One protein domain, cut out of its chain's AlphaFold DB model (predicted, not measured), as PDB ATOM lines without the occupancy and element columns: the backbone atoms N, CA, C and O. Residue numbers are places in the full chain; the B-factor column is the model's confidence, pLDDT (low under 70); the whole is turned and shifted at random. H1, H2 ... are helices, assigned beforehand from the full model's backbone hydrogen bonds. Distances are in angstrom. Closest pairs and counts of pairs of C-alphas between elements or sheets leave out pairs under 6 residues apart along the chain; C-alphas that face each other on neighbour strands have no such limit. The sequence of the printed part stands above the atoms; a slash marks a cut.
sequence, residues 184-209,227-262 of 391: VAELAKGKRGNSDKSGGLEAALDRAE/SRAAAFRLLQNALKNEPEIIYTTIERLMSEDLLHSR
ATOM      1  N   VAL A 184     -22.411  13.309-137.420       85.56
ATOM      2  CA  VAL A 184     -21.246  14.181-137.638       85.56
ATOM      3  C   VAL A 184     -21.017  15.114-136.445       85.56
ATOM      4  O   VAL A 184     -19.870  15.330-136.062       85.56
ATOM      5  N   ALA A 185     -22.075  15.629-135.812       84.56
ATOM      6  CA  ALA A 185     -21.963  16.446-134.605       84.56
ATOM      7  C   ALA A 185     -21.418  15.648-133.408       84.56
ATOM      8  O   ALA A 185     -20.553  16.149-132.686       84.56
ATOM      9  N   GLU A 186     -21.863  14.404-133.209       81.19
ATOM     10  CA  GLU A 186     -21.330  13.530-132.157       81.19
ATOM     11  C   GLU A 186     -19.896  13.078-132.448       81.19
ATOM     12  O   GLU A 186     -19.047  13.133-131.555       81.19
ATOM     13  N   LEU A 187     -19.570  12.755-133.704       70.75
ATOM     14  CA  LEU A 187     -18.211  12.402-134.118       70.75
ATOM     15  C   LEU A 187     -17.247  13.589-133.958       70.75
ATOM     16  O   LEU A 187     -16.116  13.428-133.495       70.75
ATOM     17  N   ALA A 188     -17.700  14.804-134.281       72.69
ATOM     18  CA  ALA A 188     -16.936  16.031-134.079       72.69
ATOM     19  C   ALA A 188     -16.719  16.335-132.588       72.69
ATOM     20  O   ALA A 188     -15.658  16.837-132.212       72.69
ATOM     21  N   LYS A 189     -17.690  16.013-131.726       70.06
ATOM     22  CA  LYS A 189     -17.583  16.201-130.273       70.06
ATOM     23  C   LYS A 189     -16.654  15.166-129.626       70.06
ATOM     24  O   LYS A 189     -15.840  15.541-128.785       70.06
ATOM     25  N   GLY A 190     -16.705  13.907-130.070       55.50
ATOM     26  CA  GLY A 190     -15.788  12.846-129.634       55.50
ATOM     27  C   GLY A 190     -14.339  13.092-130.066       55.50
ATOM     28  O   GLY A 190     -13.417  12.917-129.271       55.50
ATOM     29  N   LYS A 191     -14.126  13.591-131.291       54.03
ATOM     30  CA  LYS A 191     -12.783  13.904-131.806       54.03
ATOM     31  C   LYS A 191     -12.128  15.085-131.083       54.03
ATOM     32  O   LYS A 191     -10.936  15.013-130.803       54.03
ATOM     33  N   ARG A 192     -12.902  16.121-130.726       57.03
ATOM     34  CA  ARG A 192     -12.410  17.285-129.962       57.03
ATOM     35  C   ARG A 192     -11.920  16.898-128.566       57.03
ATOM     36  O   ARG A 192     -10.820  17.265-128.185       57.03
ATOM     37  N   GLY A 193     -12.662  16.056-127.842       55.84
ATOM     38  CA  GLY A 193     -12.268  15.640-126.488       55.84
ATOM     39  C   GLY A 193     -10.925  14.900-126.409       55.84
ATOM     40  O   GLY A 193     -10.211  15.043-125.418       55.84
ATOM     41  N   ASN A 194     -10.558  14.140-127.448       54.28
ATOM     42  CA  ASN A 194      -9.283  13.416-127.493       54.28
ATOM     43  C   ASN A 194      -8.141  14.257-128.102       54.28
ATOM     44  O   ASN A 194      -6.989  14.170-127.667       54.28
ATOM     45  N   SER A 195      -8.454  15.129-129.071       57.91
ATOM     46  CA  SER A 195      -7.481  16.083-129.620       57.91
ATOM     47  C   SER A 195      -7.085  17.161-128.615       57.91
ATOM     48  O   SER A 195      -5.939  17.589-128.604       57.91
ATOM     49  N   ASP A 196      -8.000  17.584-127.743       61.25
ATOM     50  CA  ASP A 196      -7.728  18.635-126.758       61.25
ATOM     51  C   ASP A 196      -6.785  18.139-125.646       61.25
ATOM     52  O   ASP A 196      -5.969  18.904-125.131       61.25
ATOM     53  N   LYS A 197      -6.833  16.842-125.306       65.19
ATOM     54  CA  LYS A 197      -5.924  16.219-124.326       65.19
ATOM     55  C   LYS A 197      -4.515  16.008-124.882       65.19
ATOM     56  O   LYS A 197      -3.543  16.373-124.223       65.19
ATOM     57  N   SER A 198      -4.408  15.468-126.097       62.16
ATOM     58  CA  SER A 198      -3.123  15.319-126.801       62.16
ATOM     59  C   SER A 198      -2.509  16.683-127.144       62.16
ATOM     60  O   SER A 198      -1.335  16.912-126.869       62.16
ATOM     61  N   GLY A 199      -3.318  17.640-127.605       68.50
ATOM     62  CA  GLY A 199      -2.903  19.026-127.836       68.50
ATOM     63  C   GLY A 199      -2.511  19.769-126.555       68.50
ATOM     64  O   GLY A 199      -1.606  20.599-126.576       68.50
ATOM     65  N   GLY A 200      -3.132  19.447-125.417       77.06
ATOM     66  CA  GLY A 200      -2.749  19.979-124.107       77.06
ATOM     67  C   GLY A 200      -1.375  19.494-123.634       77.06
ATOM     68  O   GLY A 200      -0.621  20.284-123.060       77.06
ATOM     69  N   LEU A 201      -1.039  18.223-123.897       77.69
ATOM     70  CA  LEU A 201       0.287  17.658-123.640       77.69
ATOM     71  C   LEU A 201       1.341  18.304-124.547       77.69
ATOM     72  O   LEU A 201       2.323  18.826-124.028       77.69
ATOM     73  N   GLU A 202       1.112  18.348-125.860       79.56
ATOM     74  CA  GLU A 202       2.036  18.959-126.831       79.56
ATOM     75  C   GLU A 202       2.278  20.442-126.521       79.56
ATOM     76  O   GLU A 202       3.414  20.870-126.360       79.56
ATOM     77  N   ALA A 203       1.223  21.218-126.249       78.44
ATOM     78  CA  ALA A 203       1.370  22.621-125.858       78.44
ATOM     79  C   ALA A 203       2.109  22.802-124.517       78.44
ATOM     80  O   ALA A 203       2.687  23.859-124.243       78.44
ATOM     81  N   ALA A 204       2.047  21.823-123.610       78.31
ATOM     82  CA  ALA A 204       2.843  21.835-122.384       78.31
ATOM     83  C   ALA A 204       4.314  21.478-122.650       78.31
ATOM     84  O   ALA A 204       5.186  22.060-122.003       78.31
ATOM     85  N   LEU A 205       4.587  20.582-123.603       78.12
ATOM     86  CA  LEU A 205       5.934  20.221-124.046       78.12
ATOM     87  C   LEU A 205       6.595  21.367-124.827       78.12
ATOM     88  O   LEU A 205       7.700  21.758-124.465       78.12
ATOM     89  N   ASP A 206       5.892  22.023-125.749       79.25
ATOM     90  CA  ASP A 206       6.385  23.202-126.483       79.25
ATOM     91  C   ASP A 206       6.773  24.348-125.533       79.25
ATOM     92  O   ASP A 206       7.824  24.984-125.658       79.25
ATOM     93  N   ARG A 207       5.957  24.582-124.496       75.31
ATOM     94  CA  ARG A 207       6.268  25.552-123.430       75.31
ATOM     95  C   ARG A 207       7.428  25.123-122.532       75.31
ATOM     96  O   ARG A 207       7.997  25.973-121.841       75.31
ATOM     97  N   ALA A 208       7.757  23.835-122.488       71.88
ATOM     98  CA  ALA A 208       8.925  23.322-121.784       71.88
ATOM     99  C   ALA A 208      10.199  23.377-122.653       71.88
ATOM    100  O   ALA A 208      11.289  23.514-122.094       71.88
ATOM    101  N   GLU A 209      10.074  23.310-123.984       65.88
ATOM    102  CA  GLU A 209      11.183  23.380-124.951       65.88
ATOM    103  C   GLU A 209      11.636  24.814-125.282       65.88
ATOM    104  O   GLU A 209      12.811  25.025-125.593       65.88
ATOM    105  N   SER A 227       7.889  25.571-115.523       70.44
ATOM    106  CA  SER A 227       7.277  25.061-116.764       70.44
ATOM    107  C   SER A 227       7.639  23.590-117.006       70.44
ATOM    108  O   SER A 227       6.762  22.743-117.175       70.44
ATOM    109  N   ARG A 228       8.926  23.242-116.874       73.75
ATOM    110  CA  ARG A 228       9.406  21.861-117.030       73.75
ATOM    111  C   ARG A 228       8.830  20.917-115.968       73.75
ATOM    112  O   ARG A 228       8.415  19.807-116.288       73.75
ATOM    113  N   ALA A 229       8.745  21.359-114.712       76.75
ATOM    114  CA  ALA A 229       8.135  20.579-113.633       76.75
ATOM    115  C   ALA A 229       6.627  20.342-113.845       76.75
ATOM    116  O   ALA A 229       6.121  19.268-113.518       76.75
ATOM    117  N   ALA A 230       5.907  21.317-114.410       76.38
ATOM    118  CA  ALA A 230       4.502  21.161-114.774       76.38
ATOM    119  C   ALA A 230       4.319  20.143-115.913       76.38
ATOM    120  O   ALA A 230       3.467  19.262-115.793       76.38
ATOM    121  N   ALA A 231       5.163  20.193-116.950       81.94
ATOM    122  CA  ALA A 231       5.171  19.200-118.026       81.94
ATOM    123  C   ALA A 231       5.456  17.782-117.499       81.94
ATOM    124  O   ALA A 231       4.749  16.843-117.855       81.94
ATOM    125  N   PHE A 232       6.404  17.622-116.568       82.81
ATOM    126  CA  PHE A 232       6.666  16.325-115.931       82.81
ATOM    127  C   PHE A 232       5.472  15.790-115.136       82.81
ATOM    128  O   PHE A 232       5.177  14.600-115.212       82.81
ATOM    129  N   ARG A 233       4.760  16.644-114.392       84.56
ATOM    130  CA  ARG A 233       3.537  16.231-113.679       84.56
ATOM    131  C   ARG A 233       2.433  15.821-114.650       84.56
ATOM    132  O   ARG A 233       1.720  14.858-114.381       84.56
ATOM    133  N   LEU A 234       2.314  16.518-115.777       83.88
ATOM    134  CA  LEU A 234       1.352  16.186-116.824       83.88
ATOM    135  C   LEU A 234       1.696  14.837-117.469       83.88
ATOM    136  O   LEU A 234       0.822  13.983-117.550       83.88
ATOM    137  N   LEU A 235       2.967  14.593-117.800       85.56
ATOM    138  CA  LEU A 235       3.449  13.299-118.297       85.56
ATOM    139  C   LEU A 235       3.227  12.160-117.292       85.56
ATOM    140  O   LEU A 235       2.786  11.084-117.678       85.56
ATOM    141  N   GLN A 236       3.481  12.385-115.997       87.75
ATOM    142  CA  GLN A 236       3.221  11.384-114.954       87.75
ATOM    143  C   GLN A 236       1.732  11.045-114.831       87.75
ATOM    144  O   GLN A 236       1.379   9.881-114.641       87.75
ATOM    145  N   ASN A 237       0.860  12.050-114.931       86.38
ATOM    146  CA  ASN A 237      -0.584  11.842-114.914       86.38
ATOM    147  C   ASN A 237      -1.064  11.143-116.192       86.38
ATOM    148  O   ASN A 237      -1.883  10.231-116.103       86.38
ATOM    149  N   ALA A 238      -0.524  11.516-117.355       86.75
ATOM    150  CA  ALA A 238      -0.809  10.859-118.626       86.75
ATOM    151  C   ALA A 238      -0.392   9.385-118.585       86.75
ATOM    152  O   ALA A 238      -1.191   8.524-118.915       86.75
ATOM    153  N   LEU A 239       0.792   9.062-118.058       88.81
ATOM    154  CA  LEU A 239       1.256   7.675-117.953       88.81
ATOM    155  C   LEU A 239       0.346   6.797-117.074       88.81
ATOM    156  O   LEU A 239       0.185   5.615-117.357       88.81
ATOM    157  N   LYS A 240      -0.239   7.359-116.008       91.56
ATOM    158  CA  LYS A 240      -1.130   6.623-115.092       91.56
ATOM    159  C   LYS A 240      -2.546   6.455-115.630       91.56
ATOM    160  O   LYS A 240      -3.152   5.417-115.398       91.56
ATOM    161  N   ASN A 241      -3.074   7.489-116.278       90.56
ATOM    162  CA  ASN A 241      -4.479   7.531-116.674       90.56
ATOM    163  C   ASN A 241      -4.681   7.082-118.126       90.56
ATOM    164  O   ASN A 241      -5.643   6.383-118.418       90.56
ATOM    165  N   GLU A 242      -3.796   7.502-119.031       87.69
ATOM    166  CA  GLU A 242      -3.936   7.372-120.487       87.69
ATOM    167  C   GLU A 242      -2.543   7.194-121.144       87.69
ATOM    168  O   GLU A 242      -2.059   8.090-121.845       87.69
ATOM    169  N   PRO A 243      -1.851   6.052-120.928       87.94
ATOM    170  CA  PRO A 243      -0.511   5.817-121.483       87.94
ATOM    171  C   PRO A 243      -0.499   5.794-123.018       87.94
ATOM    172  O   PRO A 243       0.543   6.028-123.633       87.94
ATOM    173  N   GLU A 244      -1.659   5.560-123.639       89.12
ATOM    174  CA  GLU A 244      -1.817   5.510-125.091       89.12
ATOM    175  C   GLU A 244      -1.486   6.816-125.788       89.12
ATOM    176  O   GLU A 244      -0.887   6.822-126.863       89.12
ATOM    177  N   ILE A 245      -1.783   7.938-125.136       87.00
ATOM    178  CA  ILE A 245      -1.495   9.258-125.687       87.00
ATOM    179  C   ILE A 245       0.013   9.431-125.887       87.00
ATOM    180  O   ILE A 245       0.433  10.030-126.871       87.00
ATOM    181  N   ILE A 246       0.843   8.878-125.000       87.19
ATOM    182  CA  ILE A 246       2.294   9.066-125.063       87.19
ATOM    183  C   ILE A 246       2.884   8.312-126.257       87.19
ATOM    184  O   ILE A 246       3.584   8.922-127.067       87.19
ATOM    185  N   TYR A 247       2.602   7.011-126.395       88.75
ATOM    186  CA  TYR A 247       3.199   6.236-127.487       88.75
ATOM    187  C   TYR A 247       2.639   6.660-128.851       88.75
ATOM    188  O   TYR A 247       3.420   6.833-129.781       88.75
ATOM    189  N   THR A 248       1.334   6.942-128.964       90.19
ATOM    190  CA  THR A 248       0.731   7.405-130.230       90.19
ATOM    191  C   THR A 248       1.294   8.749-130.675       90.19
ATOM    192  O   THR A 248       1.572   8.946-131.857       90.19
ATOM    193  N   THR A 249       1.523   9.669-129.735       88.25
ATOM    194  CA  THR A 249       2.134  10.970-130.030       88.25
ATOM    195  C   THR A 249       3.578  10.808-130.504       88.25
ATOM    196  O   THR A 249       3.960  11.394-131.515       88.25
ATOM    197  N   ILE A 250       4.373   9.966-129.836       88.12
ATOM    198  CA  ILE A 250       5.760   9.688-130.239       88.12
ATOM    199  C   ILE A 250       5.812   9.013-131.615       88.12
ATOM    200  O   ILE A 250       6.630   9.394-132.448       88.12
ATOM    201  N   GLU A 251       4.939   8.044-131.889       88.38
ATOM    202  CA  GLU A 251       4.863   7.374-133.192       88.38
ATOM    203  C   GLU A 251       4.434   8.318-134.309       88.38
ATOM    204  O   GLU A 251       5.002   8.267-135.402       88.38
ATOM    205  N   ARG A 252       3.480   9.213-134.031       87.75
ATOM    206  CA  ARG A 252       3.076  10.274-134.954       87.75
ATOM    207  C   ARG A 252       4.270  11.165-135.290       87.75
ATOM    208  O   ARG A 252       4.605  11.287-136.464       87.75
ATOM    209  N   LEU A 253       4.960  11.700-134.282       85.56
ATOM    210  CA  LEU A 253       6.147  12.544-134.471       85.56
ATOM    211  C   LEU A 253       7.263  11.811-135.228       85.56
ATOM    212  O   LEU A 253       7.903  12.384-136.102       85.56
ATOM    213  N   MET A 254       7.470  10.529-134.932       85.31
ATOM    214  CA  MET A 254       8.439   9.685-135.628       85.31
ATOM    215  C   MET A 254       8.084   9.493-137.103       85.31
ATOM    216  O   MET A 254       8.954   9.575-137.970       85.31
ATOM    217  N   SER A 255       6.808   9.232-137.394       83.12
ATOM    218  CA  SER A 255       6.323   9.087-138.763       83.12
ATOM    219  C   SER A 255       6.462  10.393-139.544       83.12
ATOM    220  O   SER A 255       6.928  10.371-140.678       83.12
ATOM    221  N   GLU A 256       6.158  11.532-138.918       83.31
ATOM    222  CA  GLU A 256       6.323  12.858-139.509       83.31
ATOM    223  C   GLU A 256       7.795  13.138-139.820       83.31
ATOM    224  O   GLU A 256       8.125  13.476-140.953       83.31
ATOM    225  N   ASP A 257       8.703  12.942-138.868       81.62
ATOM    226  CA  ASP A 257      10.131  13.240-139.035       81.62
ATOM    227  C   ASP A 257      10.780  12.411-140.164       81.62
ATOM    228  O   ASP A 257      11.512  12.924-141.015       81.62
ATOM    229  N   LEU A 258      10.428  11.128-140.257       75.19
ATOM    230  CA  LEU A 258      10.942  10.239-141.303       75.19
ATOM    231  C   LEU A 258      10.357  10.538-142.692       75.19
ATOM    232  O   LEU A 258      11.025  10.286-143.698       75.19
ATOM    233  N   LEU A 259       9.151  11.112-142.774       71.31
ATOM    234  CA  LEU A 259       8.585  11.608-144.033       71.31
ATOM    235  C   LEU A 259       9.327  12.852-144.544       71.31
ATOM    236  O   LEU A 259       9.534  12.975-145.751       71.31
ATOM    237  N   HIS A 260       9.777  13.738-143.651       68.12
ATOM    238  CA  HIS A 260      10.573  14.912-144.031       68.12
ATOM    239  C   HIS A 260      11.990  14.524-144.482       68.12
ATOM    240  O   HIS A 260      12.499  15.083-145.453       68.12
ATOM    241  N   SER A 261      12.603  13.518-143.844       61.34
ATOM    242  CA  SER A 261      13.934  13.005-144.214       61.34
ATOM    243  C   SER A 261      13.950  12.295-145.585       61.34
ATOM    244  O   SER A 261      14.922  12.384-146.334       61.34
ATOM    245  N   ARG A 262      12.835  11.661-145.983       60.22
ATOM    246  CA  ARG A 262      12.677  10.916-147.253       60.22
ATOM    247  C   ARG A 262      12.632  11.762-148.532       60.22
ATOM    248  O   ARG A 262      12.538  11.195-149.619       60.22
TER     249      ARG A 262
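What this domain is: This is residues 184 to 209 and 227 to 262 of the 391 residues of an uncharacterized protein of Symbiodinium microadriaticum (UniProt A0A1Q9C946). The longest helix, H1, makes one long arm; shorter H2 packs on its last part, residues 201 to 208, and H3 turns off from the end of H2 at a corner, running away from H1 nearly at right angles to it. Residues 184 to 193 of H1 and residues 250 to 262 at the far end of H3 stick out as two free arms from a small body. The printed part has 62 residues with three named helices, H1, H2 and H3 along the chain, and no named strand; its class is all helix. The whole is loose, with a radius of gyration of the C-alphas of 13.5 A and spans of 36 by 35 by 20 A.

Where its parts are: H1, residues 184 to 209, is 36.0 A long, from C-alpha 184 at (-21.246, 14.181, -137.638) to C-alpha 209 at (11.183, 23.380, -124.951), with a kink of 29 degrees near residue 196. H2, residues 227 to 241, is 21.1 A long. H3, residues 243 to 261, is 27.9 A long and ends at C-alpha 261 at (13.934, 13.005, -144.214).

How they stand to each other: H1 touches H2 with residues 201 to 208 alone; the closest C-alphas, of Ala 208 and Arg 228, are 5.0 A apart. These two helices run opposite ways at a steep tilt of 42 degrees. H1 and H3 are close but not clearly touching, about perpendicular at 76 degrees; their closest C-alphas, of Ser 198 and Ile 245, are 6.4 A apart. H2 and H3 only just touch, only at the corner by their tight link, with 3 pairs of C-alphas within 8 A; the closest are those of Ala 238 and Ile 245, at 7.3 A. They run opposite ways at a steep tilt of 63 degrees. Each O i to N i+4 pair is within hydrogen-bond range in H2, against 20 of 22 in H1 and 14 of 15 in H3.

The domain as a whole: The two C-alphas farthest apart, of Val 184 and Ala 229, are 38.5 A apart. Residues 210 to 226 are not printed; C-alphas 209 and 227 are 9.2 A apart across the cut. Mean pLDDT of the printed part is 77.3, with residues 190 to 199, 209 and 260 to 262 under 70.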